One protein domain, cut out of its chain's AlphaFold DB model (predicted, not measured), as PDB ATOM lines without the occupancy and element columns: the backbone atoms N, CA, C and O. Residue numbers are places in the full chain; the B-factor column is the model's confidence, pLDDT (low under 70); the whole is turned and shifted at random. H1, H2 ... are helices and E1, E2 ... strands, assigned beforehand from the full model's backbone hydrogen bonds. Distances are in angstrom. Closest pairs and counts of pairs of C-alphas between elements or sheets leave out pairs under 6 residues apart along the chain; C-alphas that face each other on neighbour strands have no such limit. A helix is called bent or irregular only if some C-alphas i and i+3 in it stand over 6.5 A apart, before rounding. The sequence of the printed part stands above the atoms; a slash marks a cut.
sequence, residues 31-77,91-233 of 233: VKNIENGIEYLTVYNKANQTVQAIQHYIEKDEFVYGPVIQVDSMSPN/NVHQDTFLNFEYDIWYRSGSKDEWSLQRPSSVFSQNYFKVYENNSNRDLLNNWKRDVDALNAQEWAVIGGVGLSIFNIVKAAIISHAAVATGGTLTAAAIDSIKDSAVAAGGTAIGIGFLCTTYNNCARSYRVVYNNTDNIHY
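Overview. This is residues 31 to 77 and 91 to 233 of the 233 residues of an uncharacterized protein of Peptoniphilus asaccharolyticus DSM 20463 (UniProt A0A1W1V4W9). Two antiparallel sheets stand toward opposite ends of the body, each with helices over one face, and the long bent helix H1 joins the two halves. Its arm H1a lies side by side with H3 over the larger sheet, E4 to E7, and the chain then folds back into H1b, which covers the smaller sheet, E1 to E3, together with H2. The printed part has 190 residues, with seven strands followed by three helices, E1 E2 E3 E4 E5 E6 E7 H1 H2 H3, of mixed class. It is compact, with a radius of gyration of the C-alphas of 17.6 A and spans of 58 by 41 by 28 A.

Arrangement. The larger sheet is a meander, each strand the antiparallel neighbour of the one before: E4, residues 92 to 95, E5, 101 to 105, E6, 113 to 121, and E7, 124 to 131. N 94 and O 102, 3.0 A, N 103 and O 115, 3.0 A, and N 116 and O 128, 2.9 A, are within hydrogen-bond range. H1, residues 137 to 179, was assigned as one helix by its hydrogen bonds but is bent, with C-alphas 160 and 163 9.2 A apart; its arms are H1a, 137 to 160, and H1b, 163 to 179. H1a is on this sheet at a height of 9.3 A, slantwise to the strands; its closest C-alphas to E5 are Val 147 and Glu 101, 6.9 A. H3, residues 202 to 226, is on the same face at 10.4 A. H3 touches H1a at a shallow tilt of 23 degrees, opposite ways, the closest C-alphas being Ser 220 and Trp 143, 5.1 A. E1, residues 38 to 45, E2, 50 to 57, and E3, 62 to 65, form a second meander, with N 41 and O 54 2.8 A apart and N 55 and O 64 2.9 A. H1b is on it at 8.2 A; its closest C-alphas to E2 are His 176 and Ala 53, 5.2 A. H2, residues 187 to 196, is on the same face at 7.2 A, along the strands, and forms a helical hairpin with H1b. Every O i to N i+4 pair is within hydrogen-bond range in H1a and H2; H1b has 12 of 13 and H3 20 of 21.

Along the chain. E1 begins at C-alpha 38, (111.137, 69.198, 20.037). E6 is 25.2 A long, H1a 34.4 A and H1b 24.8 A. H3, 36.2 A long, ends at C-alpha 226, (99.581, 65.376, -6.490).

Size, cuts and confidence. The C-alphas farthest apart, Asp 61 and Gly 109, are 61.0 A apart. Residues 78 to 90 are not printed, and C-alphas 77 and 91 are 25.2 A apart across the cut. The mean pLDDT of the printed part is 87.6; residues 31 to 32, 72 to 77, 109, 120 to 124 and 198 to 200 are under 70.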
ATOM      1  N   VAL A  31     116.077  59.235  25.330       54.03
ATOM      2  CA  VAL A  31     115.545  60.372  24.567       54.03
ATOM      3  C   VAL A  31     114.271  59.890  23.855       54.03
ATOM      4  O   VAL A  31     114.232  59.736  22.641       54.03
ATOM      5  N   LYS A  32     113.256  59.491  24.621       65.00
ATOM      6  CA  LYS A  32     111.951  59.097  24.097       65.00
ATOM      7  C   LYS A  32     111.137  60.361  23.934       65.00
ATOM      8  O   LYS A  32     111.188  61.247  24.781       65.00
ATOM      9  N   ASN A  33     110.417  60.435  22.825       80.88
ATOM     10  CA  ASN A  33     109.545  61.554  22.496       80.88
ATOM     11  C   ASN A  33     110.259  62.880  22.193       80.88
ATOM     12  O   ASN A  33     109.581  63.893  22.088       80.88
ATOM     13  N   ILE A  34     111.583  62.901  22.003       88.06
ATOM     14  CA  ILE A  34     112.303  64.103  21.561       88.06
ATOM     15  C   ILE A  34     112.893  63.852  20.176       88.06
ATOM     16  O   ILE A  34     113.655  62.908  19.977       88.06
ATOM     17  N   GLU A  35     112.567  64.716  19.222       89.25
ATOM     18  CA  GLU A  35     113.104  64.683  17.863       89.25
ATOM     19  C   GLU A  35     113.426  66.115  17.428       89.25
ATOM     20  O   GLU A  35     112.589  67.006  17.543       89.25
ATOM     21  N   ASN A  36     114.655  66.353  16.957       90.12
ATOM     22  CA  ASN A  36     115.122  67.668  16.490       90.12
ATOM     23  C   ASN A  36     114.908  68.820  17.499       90.12
ATOM     24  O   ASN A  36     114.521  69.920  17.115       90.12
ATOM     25  N   GLY A  37     115.137  68.567  18.794       87.81
ATOM     26  CA  GLY A  37     114.972  69.576  19.852       87.81
ATOM     27  C   GLY A  37     113.515  69.883  20.224       87.81
ATOM     28  O   GLY A  37     113.266  70.822  20.979       87.81
ATOM     29  N   ILE A  38     112.561  69.098  19.714       91.56
ATOM     30  CA  ILE A  38     111.137  69.198  20.037       91.56
ATOM     31  C   ILE A  38     110.734  67.967  20.841       91.56
ATOM     32  O   ILE A  38     110.899  66.838  20.381       91.56
ATOM     33  N   GLU A  39     110.191  68.187  22.032       92.94
ATOM     34  CA  GLU A  39     109.566  67.164  22.860       92.94
ATOM     35  C   GLU A  39     108.078  67.025  22.500       92.94
ATOM     36  O   GLU A  39     107.358  68.012  22.360       92.94
ATOM     37  N   TYR A  40     107.604  65.791  22.353       93.06
ATOM     38  CA  TYR A  40     106.241  65.450  21.962       93.06
ATOM     39  C   TYR A  40     105.517  64.787  23.132       93.06
ATOM     40  O   TYR A  40     105.854  63.687  23.561       93.06
ATOM     41  N   LEU A  41     104.456  65.404  23.632       92.44
ATOM     42  CA  LEU A  41     103.704  64.900  24.778       92.44
ATOM     43  C   LEU A  41     102.263  64.594  24.377       92.44
ATOM     44  O   LEU A  41     101.660  65.286  23.556       92.44
ATOM     45  N   THR A  42     101.703  63.557  24.990       92.50
ATOM     46  CA  THR A  42     100.296  63.185  24.853       92.50
ATOM     47  C   THR A  42      99.659  63.233  26.228       92.50
ATOM     48  O   THR A  42     100.004  62.449  27.111       92.50
ATOM     49  N   VAL A  43      98.711  64.146  26.417       91.00
ATOM     50  CA  VAL A  43      97.997  64.305  27.685       91.00
ATOM     51  C   VAL A  43      96.627  63.663  27.565       91.00
ATOM     52  O   VAL A  43      95.768  64.163  26.842       91.00
ATOM     53  N   TYR A  44      96.409  62.573  28.301       89.69
ATOM     54  CA  TYR A  44      95.088  61.974  28.475       89.69
ATOM     55  C   TYR A  44      94.446  62.458  29.782       89.69
ATOM     56  O   TYR A  44      94.833  62.057  30.884       89.69
ATOM     57  N   ASN A  45      93.431  63.314  29.668       89.06
ATOM     58  CA  ASN A  45      92.613  63.761  30.787       89.06
ATOM     59  C   ASN A  45      91.481  62.756  31.043       89.06
ATOM     60  O   ASN A  45      90.418  62.810  30.426       89.06
ATOM     61  N   LYS A  46      91.706  61.855  32.005       84.94
ATOM     62  CA  LYS A  46      90.742  60.817  32.408       84.94
ATOM     63  C   LYS A  46      89.410  61.372  32.915       84.94
ATOM     64  O   LYS A  46      88.383  60.745  32.679       84.94
ATOM     65  N   ALA A  47      89.410  62.508  33.612       85.00
ATOM     66  CA  ALA A  47      88.184  63.076  34.178       85.00
ATOM     67  C   ALA A  47      87.242  63.582  33.080       85.00
ATOM     68  O   ALA A  47      86.036  63.369  33.151       85.00
ATOM     69  N   ASN A  48      87.818  64.196  32.044       84.31
ATOM     70  CA  ASN A  48      87.065  64.764  30.929       84.31
ATOM     71  C   ASN A  48      86.982  63.833  29.715       84.31
ATOM     72  O   ASN A  48      86.337  64.200  28.743       84.31
ATOM     73  N   GLN A  49      87.633  62.666  29.763       88.19
ATOM     74  CA  GLN A  49      87.763  61.738  28.636       88.19
ATOM     75  C   GLN A  49      88.304  62.433  27.377       88.19
ATOM     76  O   GLN A  49      87.767  62.271  26.288       88.19
ATOM     77  N   THR A  50      89.380  63.215  27.514       89.56
ATOM     78  CA  THR A  50      89.993  63.925  26.381       89.56
ATOM     79  C   THR A  50      91.472  63.632  26.215       89.56
ATOM     80  O   THR A  50      92.178  63.388  27.191       89.56
ATOM     81  N   VAL A  51      91.955  63.700  24.976       89.38
ATOM     82  CA  VAL A  51      93.378  63.604  24.633       89.38
ATOM     83  C   VAL A  51      93.831  64.867  23.911       89.38
ATOM     84  O   VAL A  51      93.108  65.406  23.073       89.38
ATOM     85  N   GLN A  52      95.039  65.330  24.220       93.38
ATOM     86  CA  GLN A  52      95.672  66.459  23.546       93.38
ATOM     87  C   GLN A  52      97.160  66.193  23.299       93.38
ATOM     88  O   GLN A  52      97.875  65.747  24.197       93.38
ATOM     89  N   ALA A  53      97.620  66.490  22.087       92.88
ATOM     90  CA  ALA A  53      99.029  66.527  21.724       92.88
ATOM     91  C   ALA A  53      99.663  67.864  22.126       92.88
ATOM     92  O   ALA A  53      99.036  68.920  22.019       92.88
ATOM     93  N   ILE A  54     100.924  67.827  22.541       93.31
ATOM     94  CA  ILE A  54     101.723  69.011  22.856       93.31
ATOM     95  C   ILE A  54     103.094  68.839  22.205       93.31
ATOM     96  O   ILE A  54     103.704  67.778  22.319       93.31
ATOM     97  N   GLN A  55     103.573  69.880  21.533       94.06
ATOM     98  CA  GLN A  55     104.961  70.014  21.100       94.06
ATOM     99  C   GLN A  55     105.630  71.080  21.962       94.06
ATOM    100  O   GLN A  55     105.123  72.198  22.052       94.06
ATOM    101  N   HIS A  56     106.755  70.743  22.576       92.94
ATOM    102  CA  HIS A  56     107.552  71.643  23.394       92.94
ATOM    103  C   HIS A  56     108.920  71.853  22.731       92.94
ATOM    104  O   HIS A  56     109.714  70.925  22.586       92.94
ATOM    105  N   TYR A  57     109.173  73.078  22.277       91.12
ATOM    106  CA  TYR A  57     110.408  73.482  21.609       91.12
ATOM    107  C   TYR A  57     111.451  73.841  22.666       91.12
ATOM    108  O   TYR A  57     111.481  74.971  23.152       91.12
ATOM    109  N   ILE A  58     112.319  72.883  22.995       90.12
ATOM    110  CA  ILE A  58     113.212  72.926  24.166       90.12
ATOM    111  C   ILE A  58     114.114  74.166  24.159       90.12
ATOM    112  O   ILE A  58     114.307  74.801  25.187       90.12
ATOM    113  N   GLU A  59     114.657  74.537  22.997       91.06
ATOM    114  CA  GLU A  59     115.578  75.678  22.888       91.06
ATOM    115  C   GLU A  59     114.914  77.030  23.180       91.06
ATOM    116  O   GLU A  59     115.593  77.974  23.584       91.06
ATOM    117  N   LYS A  60     113.602  77.137  22.949       90.81
ATOM    118  CA  LYS A  60     112.841  78.387  23.076       90.81
ATOM    119  C   LYS A  60     111.890  78.404  24.268       90.81
ATOM    120  O   LYS A  60     111.342  79.462  24.555       90.81
ATOM    121  N   ASP A  61     111.688  77.258  24.921       89.94
ATOM    122  CA  ASP A  61     110.655  77.053  25.945       89.94
ATOM    123  C   ASP A  61     109.245  77.432  25.428       89.94
ATOM    124  O   ASP A  61     108.429  78.049  26.110       89.94
ATOM    125  N   GLU A  62     108.965  77.104  24.157       92.25
ATOM    126  CA  GLU A  62     107.695  77.406  23.482       92.25
ATOM    127  C   GLU A  62     106.826  76.152  23.341       92.25
ATOM    128  O   GLU A  62     107.312  75.076  22.987       92.25
ATOM    129  N   PHE A  63     105.515  76.300  23.548       92.00
ATOM    130  CA  PHE A  63     104.549  75.204  23.469       92.00
ATOM    131  C   PHE A  63     103.563  75.407  22.320       92.00
ATOM    132  O   PHE A  63     102.927  76.457  22.200       92.00
ATOM    133  N   VAL A  64     103.377  74.365  21.512       92.81
ATOM    134  CA  VAL A  64     102.314  74.275  20.508       92.81
ATOM    135  C   VAL A  64     101.350  73.176  20.925       92.81
ATOM    136  O   VAL A  64     101.737  72.029  21.140       92.81
ATOM    137  N   TYR A  65     100.075  73.535  21.024       91.50
ATOM    138  CA  TYR A  65      99.021  72.635  21.469       91.50
ATOM    139  C   TYR A  65      98.207  72.139  20.283       91.50
ATOM    140  O   TYR A  65      97.690  72.927  19.489       91.50
ATOM    141  N   GLY A  66      98.051  70.822  20.201       89.56
ATOM    142  CA  GLY A  66      97.074  70.204  19.324       89.56
ATOM    143  C   GLY A  66      95.642  70.434  19.803       89.56
ATOM    144  O   GLY A  66      95.405  70.911  20.920       89.56
ATOM    145  N   PRO A  67      94.658  70.093  18.962       89.94
ATOM    146  CA  PRO A  67      93.260  70.138  19.356       89.94
ATOM    147  C   PRO A  67      92.985  69.144  20.489       89.94
ATOM    148  O   PRO A  67      93.551  68.049  20.529       89.94
ATOM    149  N   VAL A  68      92.077  69.519  21.389       89.94
ATOM    150  CA  VAL A  68      91.546  68.614  22.412       89.94
ATOM    151  C   VAL A  68      90.521  67.699  21.750       89.94
ATOM    152  O   VAL A  68      89.503  68.168  21.241       89.94
ATOM    153  N   ILE A  69      90.795  66.399  21.754       87.38
ATOM    154  CA  ILE A  69      89.963  65.377  21.122       87.38
ATOM    155  C   ILE A  69      89.197  64.631  22.205       87.38
ATOM    156  O   ILE A  69      89.798  64.165  23.174       87.38
ATOM    157  N   GLN A  70      87.881  64.512  22.052       89.06
ATOM    158  CA  GLN A  70      87.089  63.628  22.900       89.06
ATOM    159  C   GLN A  70      87.474  62.181  22.604       89.06
ATOM    160  O   GLN A  70      87.568  61.769  21.446       89.06
ATOM    161  N   VAL A  71      87.705  61.404  23.655       84.81
ATOM    162  CA  VAL A  71      87.787  59.950  23.562       84.81
ATOM    163  C   VAL A  71      86.352  59.470  23.392       84.81
ATOM    164  O   VAL A  71      85.700  59.045  24.341       84.81
ATOM    165  N   ASP A  72      85.823  59.624  22.178       69.94
ATOM    166  CA  ASP A  72      84.479  59.168  21.867       69.94
ATOM    167  C   ASP A  72      84.426  57.663  22.114       69.94
ATOM    168  O   ASP A  72      85.112  56.868  21.466       69.94
ATOM    169  N   SER A  73      83.589  57.245  23.061       48.09
ATOM    170  CA  SER A  73      83.121  55.873  23.096       48.09
ATOM    171  C   SER A  73      82.276  55.683  21.844       48.09
ATOM    172  O   SER A  73      81.121  56.114  21.811       48.09
ATOM    173  N   MET A  74      82.814  55.044  20.804       43.22
ATOM    174  CA  MET A  74      81.937  54.396  19.835       43.22
ATOM    175  C   MET A  74      80.978  53.526  20.645       43.22
ATOM    176  O   MET A  74      81.391  52.558  21.287       43.22
ATOM    177  N   SER A  75      79.699  53.908  20.664       34.72
ATOM    178  CA  SER A  75      78.650  53.001  21.097       34.72
ATOM    179  C   SER A  75      78.846  51.726  20.274       34.72
ATOM    180  O   SER A  75      78.924  51.835  19.042       34.72
ATOM    181  N   PRO A  76      78.941  50.538  20.896       38.97
ATOM    182  CA  PRO A  76      79.070  49.264  20.186       38.97
ATOM    183  C   PRO A  76      77.999  49.062  19.097       38.97
ATOM    184  O   PRO A  76      78.167  48.247  18.198       38.97
ATOM    185  N   ASN A  77      76.927  49.861  19.131       34.28
ATOM    186  CA  ASN A  77      75.849  49.888  18.147       34.28
ATOM    187  C   ASN A  77      76.182  50.652  16.846       34.28
ATOM    188  O   ASN A  77      75.322  50.745  15.972       34.28
ATOM    189  N   ASN A  91      81.280  49.049  -6.114       88.88
ATOM    190  CA  ASN A  91      81.635  47.637  -6.225       88.88
ATOM    191  C   ASN A  91      82.558  47.198  -5.086       88.88
ATOM    192  O   ASN A  91      82.489  46.049  -4.652       88.88
ATOM    193  N   VAL A  92      83.416  48.106  -4.620       90.12
ATOM    194  CA  VAL A  92      84.299  47.903  -3.470       90.12
ATOM    195  C   VAL A  92      84.247  49.144  -2.591       90.12
ATOM    196  O   VAL A  92      84.338  50.254  -3.105       90.12
ATOM    197  N   HIS A  93      84.122  48.942  -1.284       92.19
ATOM    198  CA  HIS A  93      84.114  49.999  -0.280       92.19
ATOM    199  C   HIS A  93      84.964  49.572   0.916       92.19
ATOM    200  O   HIS A  93      84.897  48.410   1.328       92.19
ATOM    201  N   GLN A  94      85.715  50.515   1.478       90.75
ATOM    202  CA  GLN A  94      86.435  50.336   2.731       90.75
ATOM    203  C   GLN A  94      86.342  51.604   3.575       90.75
ATOM    204  O   GLN A  94      86.580  52.701   3.073       90.75
ATOM    205  N   ASP A  95      86.074  51.407   4.864       87.81
ATOM    206  CA  ASP A  95      86.013  52.442   5.894       87.81
ATOM    207  C   ASP A  95      86.888  52.020   7.088       87.81
ATOM    208  O   ASP A  95      86.955  50.834   7.421       87.81
ATOM    209  N   THR A  96      87.615  52.966   7.679       91.56
ATOM    210  CA  THR A  96      88.559  52.744   8.788       91.56
ATOM    211  C   THR A  96      88.137  53.562   9.999       91.56
ATOM    212  O   THR A  96      87.538  54.629   9.882       91.56
ATOM    213  N   PHE A  97      88.526  53.136  11.196       90.44
ATOM    214  CA  PHE A  97      88.252  53.903  12.410       90.44
ATOM    215  C   PHE A  97      88.969  55.261  12.428       90.44
ATOM    216  O   PHE A  97      88.512  56.176  13.115       90.44
ATOM    217  N   LEU A  98      90.084  55.416  11.713       90.69
ATOM    218  CA  LEU A  98      90.821  56.670  11.532       90.69
ATOM    219  C   LEU A  98      90.328  57.500  10.327       90.69
ATOM    220  O   LEU A  98      90.970  58.495   9.979       90.69
ATOM    221  N   ASN A  99      89.172  57.151   9.747       89.12
ATOM    222  CA  ASN A  99      88.435  57.902   8.718       89.12
ATOM    223  C   ASN A  99      89.177  58.062   7.371       89.12
ATOM    224  O   ASN A  99      88.991  59.058   6.661       89.12
ATOM    225  N   PHE A 100      90.045  57.106   7.030       92.00
ATOM    226  CA  PHE A 100      90.532  56.882   5.666       92.00
ATOM    227  C   PHE A 100      89.596  55.909   4.955       92.00
ATOM    228  O   PHE A 100      89.325  54.827   5.474       92.00
ATOM    229  N   GLU A 101      89.130  56.281   3.767       93.00
ATOM    230  CA  GLU A 101      88.102  55.518   3.061       93.00
ATOM    231  C   GLU A 101      88.366  55.486   1.560       93.00
ATOM    232  O   GLU A 101      88.963  56.409   0.990       93.00
ATOM    233  N   TYR A 102      87.861  54.449   0.900       94.25
ATOM    234  CA  TYR A 102      87.759  54.446  -0.551       94.25
ATOM    235  C   TYR A 102      86.481  53.779  -1.041       94.25
ATOM    236  O   TYR A 102      85.970  52.845  -0.423       94.25
ATOM    237  N   ASP A 103      86.045  54.222  -2.215       94.88
ATOM    238  CA  ASP A 103      85.004  53.584  -3.012       94.88
ATOM    239  C   ASP A 103      85.525  53.332  -4.426       94.88
ATOM    240  O   ASP A 103      86.226  54.178  -4.984       94.88
ATOM    241  N   ILE A 104      85.154  52.198  -5.021       94.00
ATOM    242  CA  ILE A 104      85.498  51.846  -6.403       94.00
ATOM    243  C   ILE A 104      84.227  51.466  -7.154       94.00
ATOM    244  O   ILE A 104      83.506  50.555  -6.739       94.00
ATOM    245  N   TRP A 105      83.977  52.118  -8.286       93.50
ATOM    246  CA  TRP A 105      82.928  51.757  -9.236       93.50
ATOM    247  C   TRP A 105      83.554  51.171 -10.499       93.50
ATOM    248  O   TRP A 105      84.147  51.894 -11.301       93.50
ATOM    249  N   TYR A 106      83.375  49.865 -10.693       89.44
ATOM    250  CA  TYR A 106      83.762  49.162 -11.909       89.44
ATOM    251  C   TYR A 106      82.776  49.483 -13.024       89.44
ATOM    252  O   TYR A 106      81.581  49.179 -12.922       89.44
ATOM    253  N   ARG A 107      83.258  50.097 -14.106       80.25
ATOM    254  CA  ARG A 107      82.384  50.550 -15.194       80.25
ATOM    255  C   ARG A 107      82.644  49.764 -16.471       80.25
ATOM    256  O   ARG A 107      83.662  49.936 -17.131       80.25
ATOM    257  N   SER A 108      81.670  48.955 -16.886       71.94
ATOM    258  CA  SER A 108      81.748  48.231 -18.161       71.94
ATOM    259  C   SER A 108      81.898  49.204 -19.338       71.94
ATOM    260  O   SER A 108      81.073  50.098 -19.519       71.94
ATOM    261  N   GLY A 109      82.963  49.043 -20.130       67.75
ATOM    262  CA  GLY A 109      83.238  49.879 -21.303       67.75
ATOM    263  C   GLY A 109      83.798  51.278 -21.008       67.75
ATOM    264  O   GLY A 109      83.900  52.082 -21.932       67.75
ATOM    265  N   SER A 110      84.178  51.590 -19.763       75.44
ATOM    266  CA  SER A 110      84.863  52.846 -19.419       75.44
ATOM    267  C   SER A 110      85.909  52.635 -18.318       75.44
ATOM    268  O   SER A 110      86.160  51.507 -17.911       75.44
ATOM    269  N   LYS A 111      86.577  53.710 -17.893       84.00
ATOM    270  CA  LYS A 111      87.558  53.665 -16.803       84.00
ATOM    271  C   LYS A 111      86.842  53.523 -15.461       84.00
ATOM    272  O   LYS A 111      85.834  54.199 -15.242       84.00
ATOM    273  N   ASP A 112      87.395  52.703 -14.575       92.00
ATOM    274  CA  ASP A 112      86.903  52.572 -13.206       92.00
ATOM    275  C   ASP A 112      87.017  53.911 -12.480       92.00
ATOM    276  O   ASP A 112      87.960  54.674 -12.689       92.00
ATOM    277  N   GLU A 113      86.028  54.231 -11.657       93.94
ATOM    278  CA  GLU A 113      85.998  55.475 -10.892       93.94
ATOM    279  C   GLU A 113      86.321  55.169  -9.438       93.94
ATOM    280  O   GLU A 113      85.771  54.237  -8.855       93.94
ATOM    281  N   TRP A 114      87.207  55.963  -8.858       96.00
ATOM    282  CA  TRP A 114      87.637  55.847  -7.476       96.00
ATOM    283  C   TRP A 114      87.227  57.101  -6.714       96.00
ATOM    284  O   TRP A 114      87.401  58.207  -7.224       96.00
ATOM    285  N   SER A 115      86.731  56.941  -5.489       94.88
ATOM    286  CA  SER A 115      86.633  58.010  -4.489       94.88
ATOM    287  C   SER A 115      87.657  57.735  -3.403       94.88
ATOM    288  O   SER A 115      87.733  56.615  -2.899       94.88
ATOM    289  N   LEU A 116      88.460  58.736  -3.057       95.25
ATOM    290  CA  LEU A 116      89.439  58.652  -1.981       95.25
ATOM    291  C   LEU A 116      89.068  59.668  -0.914       95.25
ATOM    292  O   LEU A 116      88.874  60.845  -1.229       95.25
ATOM    293  N   GLN A 117      89.044  59.241   0.346       92.75
ATOM    294  CA  GLN A 117      88.749  60.111   1.479       92.75
ATOM    295  C   GLN A 117      89.811  59.977   2.567       92.75
ATOM    296  O   GLN A 117      90.326  58.892   2.834       92.75
ATOM    297  N   ARG A 118      90.144  61.098   3.206       87.06
ATOM    298  CA  ARG A 118      91.024  61.137   4.378       87.06
ATOM    299  C   ARG A 118      90.515  62.147   5.408       87.06
ATOM    300  O   ARG A 118      89.840  63.105   5.016       87.06
ATOM    301  N   PRO A 119      90.937  62.066   6.679       81.62
ATOM    302  CA  PRO A 119      90.717  63.154   7.627       81.62
ATOM    303  C   PRO A 119      91.432  64.442   7.174       81.62
ATOM    304  O   PRO A 119      92.600  64.428   6.766       81.62
ATOM    305  N   SER A 120      90.730  65.575   7.220       68.88
ATOM    306  CA  SER A 120      91.262  66.907   6.886       68.88
ATOM    307  C   SER A 120      91.348  67.847   8.075       68.88
ATOM    308  O   SER A 120      92.270  68.656   8.148       68.88
ATOM    309  N   SER A 121      90.443  67.686   9.033       61.69
ATOM    310  CA  SER A 121      90.534  68.241  10.378       61.69
ATOM    311  C   SER A 121      89.946  67.232  11.364       61.69
ATOM    312  O   SER A 121      89.526  66.144  10.971       61.69
ATOM    313  N   VAL A 122      89.879  67.603  12.640       55.47
ATOM    314  CA  VAL A 122      89.247  66.785  13.686       55.47
ATOM    315  C   VAL A 122      87.803  66.393  13.336       55.47
ATOM    316  O   VAL A 122      87.353  65.326  13.737       55.47
ATOM    317  N   PHE A 123      87.092  67.226  12.564       54.72
ATOM    318  CA  PHE A 123      85.662  67.055  12.272       54.72
ATOM    319  C   PHE A 123      85.322  67.131  10.778       54.72
ATOM    320  O   PHE A 123      84.161  67.310  10.419       54.72
ATOM    321  N   SER A 124      86.314  67.040   9.891       63.81
ATOM    322  CA  SER A 124      86.081  67.109   8.445       63.81
ATOM    323  C   SER A 124      86.958  66.126   7.686       63.81
ATOM    324  O   SER A 124      88.075  65.817   8.108       63.81
ATOM    325  N   GLN A 125      86.460  65.669   6.541       74.62
ATOM    326  CA  GLN A 125      87.189  64.830   5.596       74.62
ATOM    327  C   GLN A 125      87.512  65.626   4.331       74.62
ATOM    328  O   GLN A 125      86.742  66.481   3.899       74.62
ATOM    329  N   ASN A 126      88.672  65.346   3.744       84.62
ATOM    330  CA  ASN A 126      88.971  65.731   2.373       84.62
ATOM    331  C   ASN A 126      88.669  64.532   1.493       84.62
ATOM    332  O   ASN A 126      89.145  63.430   1.774       84.62
ATOM    333  N   TYR A 127      87.952  64.769   0.406       91.06
ATOM    334  CA  TYR A 127      87.701  63.754  -0.598       91.06
ATOM    335  C   TYR A 127      87.966  64.296  -1.995       91.06
ATOM    336  O   TYR A 127      87.909  65.505  -2.230       91.06
ATOM    337  N   PHE A 128      88.257  63.384  -2.910       93.06
ATOM    338  CA  PHE A 128      88.218  63.641  -4.338       93.06
ATOM    339  C   PHE A 128      87.940  62.338  -5.087       93.06
ATOM    340  O   PHE A 128      88.138  61.245  -4.550       93.06
ATOM    341  N   LYS A 129      87.501  62.463  -6.337       95.06
ATOM    342  CA  LYS A 129      87.282  61.345  -7.248       95.06
ATOM    343  C   LYS A 129      88.242  61.381  -8.420       95.06
ATOM    344  O   LYS A 129      88.781  62.430  -8.775       95.06
ATOM    345  N   VAL A 130      88.457  60.225  -9.028       95.19
ATOM    346  CA  VAL A 130      89.421  60.050 -10.110       95.19
ATOM    347  C   VAL A 130      89.062  58.845 -10.971       95.19
ATOM    348  O   VAL A 130      88.616  57.824 -10.459       95.19
ATOM    349  N   TYR A 131      89.263  58.948 -12.287       95.38
ATOM    350  CA  TYR A 131      89.161  57.782 -13.166       95.38
ATOM    351  C   TYR A 131      90.503  57.053 -13.246       95.38
ATOM    352  O   TYR A 131      91.531  57.666 -13.551       95.38
ATOM    353  N   GLU A 132      90.499  55.744 -13.033       93.62
ATOM    354  CA  GLU A 132      91.687  54.915 -13.176       93.62
ATOM    355  C   GLU A 132      92.192  54.924 -14.622       93.62
ATOM    356  O   GLU A 132      91.445  54.841 -15.598       93.62
ATOM    357  N   ASN A 133      93.501  55.033 -14.778       92.38
ATOM    358  CA  ASN A 133      94.190  54.924 -16.045       92.38
ATOM    359  C   ASN A 133      95.587  54.319 -15.820       92.38
ATOM    360  O   ASN A 133      96.023  54.097 -14.693       92.38
ATOM    361  N   ASN A 134      96.320  54.068 -16.905       91.12
ATOM    362  CA  ASN A 134      97.633  53.429 -16.806       91.12
ATOM    363  C   ASN A 134      98.667  54.239 -16.001       91.12
ATOM    364  O   ASN A 134      99.605  53.633 -15.493       91.12
ATOM    365  N   SER A 135      98.529  55.566 -15.886       92.25
ATOM    366  CA  SER A 135      99.488  56.408 -15.158       92.25
ATOM    367  C   SER A 135      99.187  56.534 -13.664       92.25
ATOM    368  O   SER A 135     100.109  56.806 -12.902       92.25
ATOM    369  N   ASN A 136      97.941  56.319 -13.226       95.31
ATOM    370  CA  ASN A 136      97.556  56.425 -11.811       95.31
ATOM    371  C   ASN A 136      97.199  55.080 -11.147       95.31
ATOM    372  O   ASN A 136      97.138  55.023  -9.919       95.31
ATOM    373  N   ARG A 137      97.023  53.991 -11.913       95.06
ATOM    374  CA  ARG A 137      96.608  52.671 -11.399       95.06
ATOM    375  C   ARG A 137      97.457  52.173 -10.233       95.06
ATOM    376  O   ARG A 137      96.919  51.725  -9.224       95.06
ATOM    377  N   ASP A 138      98.779  52.261 -10.339       97.12
ATOM    378  CA  ASP A 138      99.665  51.782  -9.272       97.12
ATOM    379  C   ASP A 138      99.549  52.655  -8.013       97.12
ATOM    380  O   ASP A 138      99.629  52.149  -6.895       97.12
ATOM    381  N   LEU A 139      99.290  53.956  -8.175       97.38
ATOM    382  CA  LEU A 139      99.075  54.882  -7.062       97.38
ATOM    383  C   LEU A 139      97.762  54.569  -6.331       97.38
ATOM    384  O   LEU A 139      97.742  54.531  -5.102       97.38
ATOM    385  N   LEU A 140      96.692  54.289  -7.083       97.25
ATOM    386  CA  LEU A 140      95.380  53.909  -6.549       97.25
ATOM    387  C   LEU A 140      95.429  52.561  -5.825       97.25
ATOM    388  O   LEU A 140      94.938  52.443  -4.705       97.25
ATOM    389  N   ASN A 141      96.109  51.570  -6.403       96.94
ATOM    390  CA  ASN A 141      96.310  50.272  -5.758       96.94
ATOM    391  C   ASN A 141      97.185  50.369  -4.501       96.94
ATOM    392  O   ASN A 141      96.929  49.670  -3.519       96.94
ATOM    393  N   ASN A 142      98.192  51.249  -4.494       97.94
ATOM    394  CA  ASN A 142      98.986  51.523  -3.296       97.94
ATOM    395  C   ASN A 142      98.133  52.141  -2.187       97.94
ATOM    396  O   ASN A 142      98.163  51.641  -1.066       97.94
ATOM    397  N   TRP A 143      97.331  53.158  -2.513       97.19
ATOM    398  CA  TRP A 143      96.365  53.732  -1.579       97.19
ATOM    399  C   TRP A 143      95.401  52.674  -1.033       97.19
ATOM    400  O   TRP A 143      95.264  52.546   0.180       97.19
ATOM    401  N   LYS A 144      94.801  51.859  -1.910       97.31
ATOM    402  CA  LYS A 144      93.897  50.771  -1.519       97.31
ATOM    403  C   LYS A 144      94.551  49.839  -0.500       97.31
ATOM    404  O   LYS A 144      93.982  49.568   0.552       97.31
ATOM    405  N   ARG A 145      95.763  49.372  -0.806       98.19
ATOM    406  CA  ARG A 145      96.535  48.475   0.058       98.19
ATOM    407  C   ARG A 145      96.852  49.115   1.407       98.19
ATOM    408  O   ARG A 145      96.792  48.419   2.415       98.19
ATOM    409  N   ASP A 146      97.187  50.402   1.429       98.12
ATOM    410  CA  ASP A 146      97.472  51.116   2.673       98.12
ATOM    411  C   ASP A 146      96.213  51.247   3.542       98.12
ATOM    412  O   ASP A 146      96.277  50.965   4.738       98.12
ATOM    413  N   VAL A 147      95.062  51.590   2.950       96.94
ATOM    414  CA  VAL A 147      93.777  51.672   3.671       96.94
ATOM    415  C   VAL A 147      93.340  50.296   4.185       96.94
ATOM    416  O   VAL A 147      92.948  50.175   5.346       96.94
ATOM    417  N   ASP A 148      93.477  49.243   3.377       96.94
ATOM    418  CA  ASP A 148      93.181  47.867   3.799       96.94
ATOM    419  C   ASP A 148      94.097  47.428   4.958       96.94
ATOM    420  O   ASP A 148      93.641  46.817   5.929       96.94
ATOM    421  N   ALA A 149      95.390  47.766   4.885       97.44
ATOM    422  CA  ALA A 149      96.358  47.479   5.940       97.44
ATOM    423  C   ALA A 149      96.066  48.271   7.222       97.44
ATOM    424  O   ALA A 149      96.222  47.732   8.318       97.44
ATOM    425  N   LEU A 150      95.622  49.526   7.101       97.12
ATOM    426  CA  LEU A 150      95.192  50.332   8.238       97.12
ATOM    427  C   LEU A 150      93.985  49.696   8.927       97.12
ATOM    428  O   LEU A 150      94.065  49.443  10.125       97.12
ATOM    429  N   ASN A 151      92.933  49.344   8.180       95.75
ATOM    430  CA  ASN A 151      91.754  48.672   8.737       95.75
ATOM    431  C   ASN A 151      92.133  47.369   9.464       95.75
ATOM    432  O   ASN A 151      91.719  47.131  10.599       95.75
ATOM    433  N   ALA A 152      92.960  46.527   8.838       94.44
ATOM    434  CA  ALA A 152      93.419  45.285   9.459       94.44
ATOM    435  C   ALA A 152      94.190  45.546  10.767       94.44
ATOM    436  O   ALA A 152      93.985  44.848  11.763       94.44
ATOM    437  N   GLN A 153      95.047  46.571  10.782       96.38
ATOM    438  CA  GLN A 153      95.831  46.932  11.957       96.38
ATOM    439  C   GLN A 153      94.972  47.553  13.069       96.38
ATOM    440  O   GLN A 153      95.226  47.288  14.243       96.38
ATOM    441  N   GLU A 154      93.943  48.331  12.731       94.12
ATOM    442  CA  GLU A 154      92.967  48.848  13.697       94.12
ATOM    443  C   GLU A 154      92.265  47.697  14.419       94.12
ATOM    444  O   GLU A 154      92.267  47.659  15.649       94.12
ATOM    445  N   TRP A 155      91.769  46.700  13.680       91.69
ATOM    446  CA  TRP A 155      91.167  45.505  14.275       91.69
ATOM    447  C   TRP A 155      92.151  44.691  15.114       91.69
ATOM    448  O   TRP A 155      91.787  44.223  16.194       91.69
ATOM    449  N   ALA A 156      93.402  44.550  14.667       90.31
ATOM    450  CA  ALA A 156      94.437  43.862  15.434       90.31
ATOM    451  C   ALA A 156      94.722  44.570  16.770       90.31
ATOM    452  O   ALA A 156      94.809  43.919  17.814       90.31
ATOM    453  N   VAL A 157      94.816  45.904  16.762       90.69
ATOM    454  CA  VAL A 157      95.001  46.693  17.987       90.69
ATOM    455  C   VAL A 157      93.759  46.607  18.870       90.69
ATOM    456  O   VAL A 157      93.908  46.288  20.046       90.69
ATOM    457  N   ILE A 158      92.548  46.794  18.332       89.75
ATOM    458  CA  ILE A 158      91.287  46.657  19.086       89.75
ATOM    459  C   ILE A 158      91.196  45.278  19.751       89.75
ATOM    460  O   ILE A 158      90.847  45.193  20.927       89.75
ATOM    461  N   GLY A 159      91.553  44.206  19.041       85.62
ATOM    462  CA  GLY A 159      91.582  42.851  19.594       85.62
ATOM    463  C   GLY A 159      92.614  42.666  20.712       85.62
ATOM    464  O   GLY A 159      92.384  41.878  21.626       85.62
ATOM    465  N   GLY A 160      93.730  43.401  20.668       85.69
ATOM    466  CA  GLY A 160      94.794  43.332  21.671       85.69
ATOM    467  C   GLY A 160      94.585  44.217  22.905       85.69
ATOM    468  O   GLY A 160      94.975  43.823  24.001       85.69
ATOM    469  N   VAL A 161      93.994  45.411  22.749       83.75
ATOM    470  CA  VAL A 161      93.885  46.423  23.828       83.75
ATOM    471  C   VAL A 161      92.458  46.759  24.243       83.75
ATOM    472  O   VAL A 161      92.253  47.439  25.248       83.75
ATOM    473  N   GLY A 162      91.471  46.293  23.482       86.69
ATOM    474  CA  GLY A 162      90.078  46.679  23.636       86.69
ATOM    475  C   GLY A 162      89.763  48.058  23.046       86.69
ATOM    476  O   GLY A 162      90.629  48.900  22.807       86.69
ATOM    477  N   LEU A 163      88.472  48.306  22.827       86.56
ATOM    478  CA  LEU A 163      87.995  49.519  22.158       86.56
ATOM    479  C   LEU A 163      88.293  50.808  22.948       86.56
ATOM    480  O   LEU A 163      88.548  51.849  22.351       86.56
ATOM    481  N   SER A 164      88.300  50.754  24.284       86.00
ATOM    482  CA  SER A 164      88.541  51.931  25.132       86.00
ATOM    483  C   SER A 164      89.954  52.494  24.968       86.00
ATOM    484  O   SER A 164      90.114  53.694  24.755       86.00
ATOM    485  N   ILE A 165      90.976  51.636  25.018       88.12
ATOM    486  CA  ILE A 165      92.369  52.046  24.812       88.12
ATOM    487  C   ILE A 165      92.598  52.438  23.352       88.12
ATOM    488  O   ILE A 165      93.273  53.433  23.088       88.12
ATOM    489  N   PHE A 166      91.988  51.723  22.403       91.50
ATOM    490  CA  PHE A 166      92.047  52.104  20.994       91.50
ATOM    491  C   PHE A 166      91.529  53.531  20.759       91.50
ATOM    492  O   PHE A 166      92.178  54.301  20.056       91.50
ATOM    493  N   ASN A 167      90.424  53.933  21.394       89.62
ATOM    494  CA  ASN A 167      89.886  55.289  21.237       89.62
ATOM    495  C   ASN A 167      90.820  56.369  21.808       89.62
ATOM    496  O   ASN A 167      90.904  57.455  21.234       89.62
ATOM    497  N   ILE A 168      91.572  56.074  22.876       90.50
ATOM    498  CA  ILE A 168      92.622  56.975  23.390       90.50
ATOM    499  C   ILE A 168      93.734  57.129  22.344       90.50
ATOM    500  O   ILE A 168      94.118  58.249  22.012       90.50
ATOM    501  N   VAL A 169      94.209  56.014  21.777       93.38
ATOM    502  CA  VAL A 169      95.248  56.005  20.732       93.38
ATOM    503  C   VAL A 169      94.783  56.759  19.486       93.38
ATOM    504  O   VAL A 169      95.510  57.608  18.977       93.38
ATOM    505  N   LYS A 170      93.557  56.507  19.020       92.38
ATOM    506  CA  LYS A 170      92.935  57.217  17.897       92.38
ATOM    507  C   LYS A 170      92.895  58.725  18.154       92.38
ATOM    508  O   LYS A 170      93.321  59.500  17.299       92.38
ATOM    509  N   ALA A 171      92.425  59.142  19.328       90.88
ATOM    510  CA  ALA A 171      92.369  60.550  19.705       90.88
ATOM    511  C   ALA A 171      93.769  61.194  19.733       90.88
ATOM    512  O   ALA A 171      93.950  62.313  19.247       90.88
ATOM    513  N   ALA A 172      94.777  60.462  20.217       92.94
ATOM    514  CA  ALA A 172      96.168  60.902  20.211       92.94
ATOM    515  C   ALA A 172      96.722  61.070  18.785       92.94
ATOM    516  O   ALA A 172      97.306  62.109  18.481       92.94
ATOM    517  N   ILE A 173      96.481  60.099  17.894       94.38
ATOM    518  CA  ILE A 173      96.873  60.166  16.476       94.38
ATOM    519  C   ILE A 173      96.266  61.404  15.810       94.38
ATOM    520  O   ILE A 173      96.989  62.167  15.172       94.38
ATOM    521  N   ILE A 174      94.961  61.638  15.989       91.94
ATOM    522  CA  ILE A 174      94.259  62.791  15.403       91.94
ATOM    523  C   ILE A 174      94.865  64.108  15.905       91.94
ATOM    524  O   ILE A 174      95.137  65.005  15.105       91.94
ATOM    525  N   SER A 175      95.107  64.223  17.215       91.44
ATOM    526  CA  SER A 175      95.656  65.446  17.809       91.44
ATOM    527  C   SER A 175      97.085  65.732  17.332       91.44
ATOM    528  O   SER A 175      97.377  66.853  16.912       91.44
ATOM    529  N   HIS A 176      97.959  64.717  17.308       93.12
ATOM    530  CA  HIS A 176      99.339  64.860  16.820       93.12
ATOM    531  C   HIS A 176      99.396  65.150  15.322       93.12
ATOM    532  O   HIS A 176     100.168  66.002  14.886       93.12
ATOM    533  N   ALA A 177      98.557  64.495  14.520       91.31
ATOM    534  CA  ALA A 177      98.511  64.743  13.086       91.31
ATOM    535  C   ALA A 177      98.044  66.168  12.750       91.31
ATOM    536  O   ALA A 177      98.528  66.748  11.783       91.31
ATOM    537  N   ALA A 178      97.153  66.759  13.552       88.56
ATOM    538  CA  ALA A 178      96.668  68.121  13.330       88.56
ATOM    539  C   ALA A 178      97.761  69.197  13.480       88.56
ATOM    540  O   ALA A 178      97.668  70.248  12.850       88.56
ATOM    541  N   VAL A 179      98.798  68.935  14.284       86.81
ATOM    542  CA  VAL A 179      99.946  69.845  14.476       86.81
ATOM    543  C   VAL A 179     101.179  69.441  13.673       86.81
ATOM    544  O   VAL A 179     102.166  70.174  13.633       86.81
ATOM    545  N   ALA A 180     101.146  68.280  13.022       85.75
ATOM    546  CA  ALA A 180     102.237  67.817  12.188       85.75
ATOM    547  C   ALA A 180     102.101  68.336  10.752       85.75
ATOM    548  O   ALA A 180     101.036  68.283  10.132       85.75
ATOM    549  N   THR A 181     103.213  68.773  10.163       75.81
ATOM    550  CA  THR A 181     103.233  69.213   8.765       75.81
ATOM    551  C   THR A 181     102.782  68.083   7.833       75.81
ATOM    552  O   THR A 181     103.359  66.996   7.793       75.81
ATOM    553  N   GLY A 182     101.710  68.336   7.078       73.38
ATOM    554  CA  GLY A 182     101.100  67.369   6.160       73.38
ATOM    555  C   GLY A 182     100.217  66.298   6.820       73.38
ATOM    556  O   GLY A 182      99.566  65.530   6.105       73.38
ATOM    557  N   GLY A 183     100.137  66.249   8.150       83.25
ATOM    558  CA  GLY A 183      99.356  65.242   8.870       83.25
ATOM    559  C   GLY A 183     100.020  63.868   8.916       83.25
ATOM    560  O   GLY A 183      99.347  62.859   8.755       83.25
ATOM    561  N   THR A 184     101.346  63.819   9.059       90.38
ATOM    562  CA  THR A 184     102.105  62.582   9.314       90.38
ATOM    563  C   THR A 184     102.826  62.682  10.644       90.38
ATOM    564  O   THR A 184     103.493  63.676  10.902       90.38
ATOM    565  N   LEU A 185     102.724  61.636  11.453       93.75
ATOM    566  CA  LEU A 185     103.341  61.529  12.766       93.75
ATOM    567  C   LEU A 185     104.864  61.385  12.638       93.75
ATOM    568  O   LEU A 185     105.345  60.616  11.799       93.75
ATOM    569  N   THR A 186     105.604  62.097  13.484       93.00
ATOM    570  CA  THR A 186     107.054  61.925  13.666       93.00
ATOM    571  C   THR A 186     107.346  60.683  14.509       93.00
ATOM    572  O   THR A 186     106.435  60.133  15.134       93.00
ATOM    573  N   ALA A 187     108.599  60.223  14.552       92.00
ATOM    574  CA  ALA A 187     108.945  59.058  15.368       92.00
ATOM    575  C   ALA A 187     108.701  59.348  16.857       92.00
ATOM    576  O   ALA A 187     108.080  58.543  17.552       92.00
ATOM    577  N   ALA A 188     109.075  60.549  17.308       92.00
ATOM    578  CA  ALA A 188     108.816  61.003  18.670       92.00
ATOM    579  C   ALA A 188     107.317  61.110  19.014       92.00
ATOM    580  O   ALA A 188     106.918  60.754  20.123       92.00
ATOM    581  N   ALA A 189     106.462  61.538  18.078       93.62
ATOM    582  CA  ALA A 189     105.014  61.549  18.302       93.62
ATOM    583  C   ALA A 189     104.451  60.126  18.460       93.62
ATOM    584  O   ALA A 189     103.594  59.889  19.310       93.62
ATOM    585  N   ILE A 190     104.949  59.161  17.678       94.31
ATOM    586  CA  ILE A 190     104.545  57.749  17.782       94.31
ATOM    587  C   ILE A 190     104.937  57.167  19.143       94.31
ATOM    588  O   ILE A 190     104.143  56.446  19.751       94.31
ATOM    589  N   ASP A 191     106.135  57.478  19.635       91.12
ATOM    590  CA  ASP A 191     106.560  57.081  20.980       91.12
ATOM    591  C   ASP A 191     105.627  57.666  22.054       91.12
ATOM    592  O   ASP A 191     105.106  56.918  22.884       91.12
ATOM    593  N   SER A 192     105.273  58.946  21.929       91.12
ATOM    594  CA  SER A 192     104.377  59.640  22.860       91.12
ATOM    595  C   SER A 192     102.974  59.023  22.892       91.12
ATOM    596  O   SER A 192     102.353  58.877  23.949       91.12
ATOM    597  N   ILE A 193     102.472  58.603  21.727       92.75
ATOM    598  CA  ILE A 193     101.181  57.917  21.598       92.75
ATOM    599  C   ILE A 193     101.226  56.547  22.288       92.75
ATOM    600  O   ILE A 193     100.289  56.208  23.018       92.75
ATOM    601  N   LYS A 194     102.304  55.770  22.112       90.19
ATOM    602  CA  LYS A 194     102.472  54.467  22.785       90.19
ATOM    603  C   LYS A 194     102.473  54.621  24.305       90.19
ATOM    604  O   LYS A 194     101.799  53.847  24.988       90.19
ATOM    605  N   ASP A 195     103.156  55.643  24.813       84.44
ATOM    606  CA  ASP A 195     103.219  55.931  26.249       84.44
ATOM    607  C   ASP A 195     101.832  56.295  26.817       84.44
ATOM    608  O   ASP A 195     101.457  55.828  27.895       84.44
ATOM    609  N   SER A 196     101.015  57.048  26.065       80.12
ATOM    610  CA  SER A 196      99.667  57.468  26.494       80.12
ATOM    611  C   SER A 196      98.680  56.312  26.697       80.12
ATOM    612  O   SER A 196      97.769  56.395  27.524       80.12
ATOM    613  N   ALA A 197      98.887  55.211  25.975       76.56
ATOM    614  CA  ALA A 197      98.087  53.999  26.093       76.56
ATOM    615  C   ALA A 197      98.523  53.108  27.271       76.56
ATOM    616  O   ALA A 197      97.925  52.052  27.480       76.56
ATOM    617  N   VAL A 198      99.569  53.497  28.021       69.31
ATOM    618  CA  VAL A 198     100.250  52.658  29.032       69.31
ATOM    619  C   VAL A 198     100.618  51.285  28.443       69.31
ATOM    620  O   VAL A 198     100.554  50.244  29.097       69.31
ATOM    621  N   ALA A 199     100.953  51.270  27.152       62.00
ATOM    622  CA  ALA A 199     101.192  50.048  26.409       62.00
ATOM    623  C   ALA A 199     102.610  49.527  26.659       62.00
ATOM    624  O   ALA A 199     103.586  50.269  26.571       62.00
ATOM    625  N   ALA A 200     102.741  48.221  26.892       61.75
ATOM    626  CA  ALA A 200     104.028  47.545  27.022       61.75
ATOM    627  C   ALA A 200     104.100  46.310  26.112       61.75
ATOM    628  O   ALA A 200     103.079  45.756  25.699       61.75
ATOM    629  N   GLY A 201     105.321  45.871  25.791       70.69
ATOM    630  CA  GLY A 201     105.561  44.651  25.015       70.69
ATOM    631  C   GLY A 201     104.889  44.658  23.635       70.69
ATOM    632  O   GLY A 201     104.961  45.646  22.904       70.69
ATOM    633  N   GLY A 202     104.227  43.552  23.277       73.06
ATOM    634  CA  GLY A 202     103.569  43.380  21.973       73.06
ATOM    635  C   GLY A 202     102.507  44.439  21.660       73.06
ATOM    636  O   GLY A 202     102.339  44.820  20.503       73.06
ATOM    637  N   THR A 203     101.856  44.994  22.683       79.50
ATOM    638  CA  THR A 203     100.865  46.061  22.517       79.50
ATOM    639  C   THR A 203     101.486  47.359  22.005       79.50
ATOM    640  O   THR A 203     100.955  47.983  21.087       79.50
ATOM    641  N   ALA A 204     102.637  47.752  22.557       84.38
ATOM    642  CA  ALA A 204     103.349  48.948  22.113       84.38
ATOM    643  C   ALA A 204     103.819  48.804  20.655       84.38
ATOM    644  O   ALA A 204     103.754  49.761  19.882       84.38
ATOM    645  N   ILE A 205     104.230  47.595  20.258       86.38
ATOM    646  CA  ILE A 205     104.581  47.268  18.869       86.38
ATOM    647  C   ILE A 205     103.355  47.413  17.957       86.38
ATOM    648  O   ILE A 205     103.437  48.078  16.926       86.38
ATOM    649  N   GLY A 206     102.205  46.857  18.353       90.88
ATOM    650  CA  GLY A 206     100.955  46.961  17.593       90.88
ATOM    651  C   GLY A 206     100.486  48.406  17.386       90.88
ATOM    652  O   GLY A 206     100.099  48.771  16.277       90.88
ATOM    653  N   ILE A 207     100.581  49.250  18.419       93.31
ATOM    654  CA  ILE A 207     100.269  50.687  18.319       93.31
ATOM    655  C   ILE A 207     101.279  51.410  17.415       93.31
ATOM    656  O   ILE A 207     100.888  52.246  16.602       93.31
ATOM    657  N   GLY A 208     102.567  51.065  17.497       93.88
ATOM    658  CA  GLY A 208     103.588  51.605  16.595       93.88
ATOM    659  C   GLY A 208     103.311  51.272  15.124       93.88
ATOM    660  O   GLY A 208     103.406  52.149  14.260       93.88
ATOM    661  N   PHE A 209     102.897  50.034  14.836       94.94
ATOM    662  CA  PHE A 209     102.480  49.639  13.491       94.94
ATOM    663  C   PHE A 209     101.223  50.375  13.032       94.94
ATOM    664  O   PHE A 209     101.213  50.851  11.902       94.94
ATOM    665  N   LEU A 210     100.226  50.560  13.905       96.62
ATOM    666  CA  LEU A 210      99.029  51.354  13.604       96.62
ATOM    667  C   LEU A 210      99.377  52.796  13.204       96.62
ATOM    668  O   LEU A 210      98.875  53.319  12.212       96.62
ATOM    669  N   CYS A 211     100.279  53.438  13.943       96.31
ATOM    670  CA  CYS A 211     100.717  54.792  13.608       96.31
ATOM    671  C   CYS A 211     101.500  54.838  12.283       96.31
ATOM    672  O   CYS A 211     101.432  55.814  11.534       96.31
ATOM    673  N   THR A 212     102.239  53.772  11.971       96.00
ATOM    674  CA  THR A 212     102.990  53.658  10.715       96.00
ATOM    675  C   THR A 212     102.060  53.440   9.522       96.00
ATOM    676  O   THR A 212     102.238  54.093   8.493       96.00
ATOM    677  N   THR A 213     101.037  52.588   9.646       96.81
ATOM    678  CA  THR A 213     100.024  52.398   8.594       96.81
ATOM    679  C   THR A 213      99.194  53.664   8.387       96.81
ATOM    680  O   THR A 213      98.985  54.051   7.240       96.81
ATOM    681  N   TYR A 214      98.849  54.394   9.455       96.69
ATOM    682  CA  TYR A 214      98.261  55.738   9.352       96.69
ATOM    683  C   TYR A 214      99.124  56.673   8.488       96.69
ATOM    684  O   TYR A 214      98.633  57.316   7.557       96.69
ATOM    685  N   ASN A 215     100.434  56.723   8.756       95.75
ATOM    686  CA  ASN A 215     101.369  57.545   7.987       95.75
ATOM    687  C   ASN A 215     101.447  57.130   6.512       95.75
ATOM    688  O   ASN A 215     101.580  58.003   5.649       95.75
ATOM    689  N   ASN A 216     101.362  55.830   6.215       96.38
ATOM    690  CA  ASN A 216     101.334  55.332   4.841       96.38
ATOM    691  C   ASN A 216     100.093  55.840   4.109       96.38
ATOM    692  O   ASN A 216     100.255  56.487   3.079       96.38
ATOM    693  N   CYS A 217      98.896  55.706   4.693       95.44
ATOM    694  CA  CYS A 217      97.665  56.257   4.120       95.44
ATOM    695  C   CYS A 217      97.772  57.774   3.889       95.44
ATOM    696  O   CYS A 217      97.494  58.285   2.803       95.44
ATOM    697  N   ALA A 218      98.241  58.525   4.890       92.94
ATOM    698  CA  ALA A 218      98.391  59.976   4.778       92.94
ATOM    699  C   ALA A 218      99.349  60.400   3.646       92.94
ATOM    700  O   ALA A 218      99.192  61.495   3.089       92.94
ATOM    701  N   ARG A 219     100.339  59.560   3.316       93.88
ATOM    702  CA  ARG A 219     101.281  59.762   2.207       93.88
ATOM    703  C   ARG A 219     100.696  59.307   0.875       93.88
ATOM    704  O   ARG A 219     100.730  60.098  -0.063       93.88
ATOM    705  N   SER A 220     100.143  58.099   0.775       95.31
ATOM    706  CA  SER A 220      99.604  57.576  -0.485       95.31
ATOM    707  C   SER A 220      98.418  58.393  -0.991       95.31
ATOM    708  O   SER A 220      98.381  58.693  -2.182       95.31
ATOM    709  N   TYR A 221      97.558  58.915  -0.107       94.31
ATOM    710  CA  TYR A 221      96.535  59.899  -0.494       94.31
ATOM    711  C   TYR A 221      97.147  61.119  -1.192       94.31
ATOM    712  O   TYR A 221      96.706  61.527  -2.266       94.31
ATOM    713  N   ARG A 222      98.188  61.713  -0.585       92.44
ATOM    714  CA  ARG A 222      98.879  62.889  -1.137       92.44
ATOM    715  C   ARG A 222      99.576  62.564  -2.455       92.44
ATOM    716  O   ARG A 222      99.591  63.402  -3.349       92.44
ATOM    717  N   VAL A 223     100.133  61.362  -2.585       94.44
ATOM    718  CA  VAL A 223     100.749  60.898  -3.832       94.44
ATOM    719  C   VAL A 223      99.708  60.817  -4.945       94.44
ATOM    720  O   VAL A 223      99.963  61.375  -6.009       94.44
ATOM    721  N   VAL A 224      98.540  60.210  -4.711       95.31
ATOM    722  CA  VAL A 224      97.464  60.178  -5.716       95.31
ATOM    723  C   VAL A 224      97.020  61.600  -6.060       95.31
ATOM    724  O   VAL A 224      96.995  61.950  -7.238       95.31
ATOM    725  N   TYR A 225      96.753  62.436  -5.051       93.62
ATOM    726  CA  TYR A 225      96.288  63.813  -5.246       93.62
ATOM    727  C   TYR A 225      97.262  64.666  -6.078       93.62
ATOM    728  O   TYR A 225      96.845  65.405  -6.960       93.62
ATOM    729  N   ASN A 226      98.570  64.543  -5.832       93.88
ATOM    730  CA  ASN A 226      99.581  65.376  -6.490       93.88
ATOM    731  C   ASN A 226     100.044  64.843  -7.856       93.88
ATOM    732  O   ASN A 226     100.678  65.587  -8.600       93.88
ATOM    733  N   ASN A 227      99.796  63.569  -8.171       94.56
ATOM    734  CA  ASN A 227     100.322  62.914  -9.379       94.56
ATOM    735  C   ASN A 227      99.215  62.429 -10.320       94.56
ATOM    736  O   ASN A 227      99.465  61.595 -11.190       94.56
ATOM    737  N   THR A 228      97.998  62.943 -10.147       92.75
ATOM    738  CA  THR A 228      96.864  62.600 -10.999       92.75
ATOM    739  C   THR A 228      96.222  63.856 -11.574       92.75
ATOM    740  O   THR A 228      95.994  64.828 -10.863       92.75
ATOM    741  N   ASP A 229      95.931  63.835 -12.872       89.19
ATOM    742  CA  ASP A 229      95.495  64.989 -13.665       89.19
ATOM    743  C   ASP A 229      93.983  65.022 -13.946       89.19
ATOM    744  O   ASP A 229      93.460  66.019 -14.436       89.19
ATOM    745  N   ASN A 230      93.262  63.950 -13.613       91.06
ATOM    746  CA  ASN A 230      91.830  63.784 -13.870       91.06
ATOM    747  C   ASN A 230      90.988  63.724 -12.583       91.06
ATOM    748  O   ASN A 230      89.981  63.007 -12.504       91.06
ATOM    749  N   ILE A 231      91.425  64.479 -11.575       93.75
ATOM    750  CA  ILE A 231      90.706  64.666 -10.315       93.75
ATOM    751  C   ILE A 231      89.415  65.463 -10.555       93.75
ATOM    752  O   ILE A 231      89.406  66.447 -11.292       93.75
ATOM    753  N   HIS A 232      88.330  65.043  -9.908       92.56
ATOM    754  CA  HIS A 232      87.034  65.721  -9.905       92.56
ATOM    755  C   HIS A 232      86.344  65.585  -8.537       92.56
ATOM    756  O   HIS A 232      86.785  64.802  -7.693       92.56
ATOM    757  N   TYR A 233      85.293  66.376  -8.303       87.25
ATOM    758  CA  TYR A 233      84.575  66.472  -7.024       87.25
ATOM    759  C   TYR A 233      83.093  66.142  -7.215       87.25
ATOM    760  O   TYR A 233      82.480  66.755  -8.118       87.25
TER     761      TYR A 233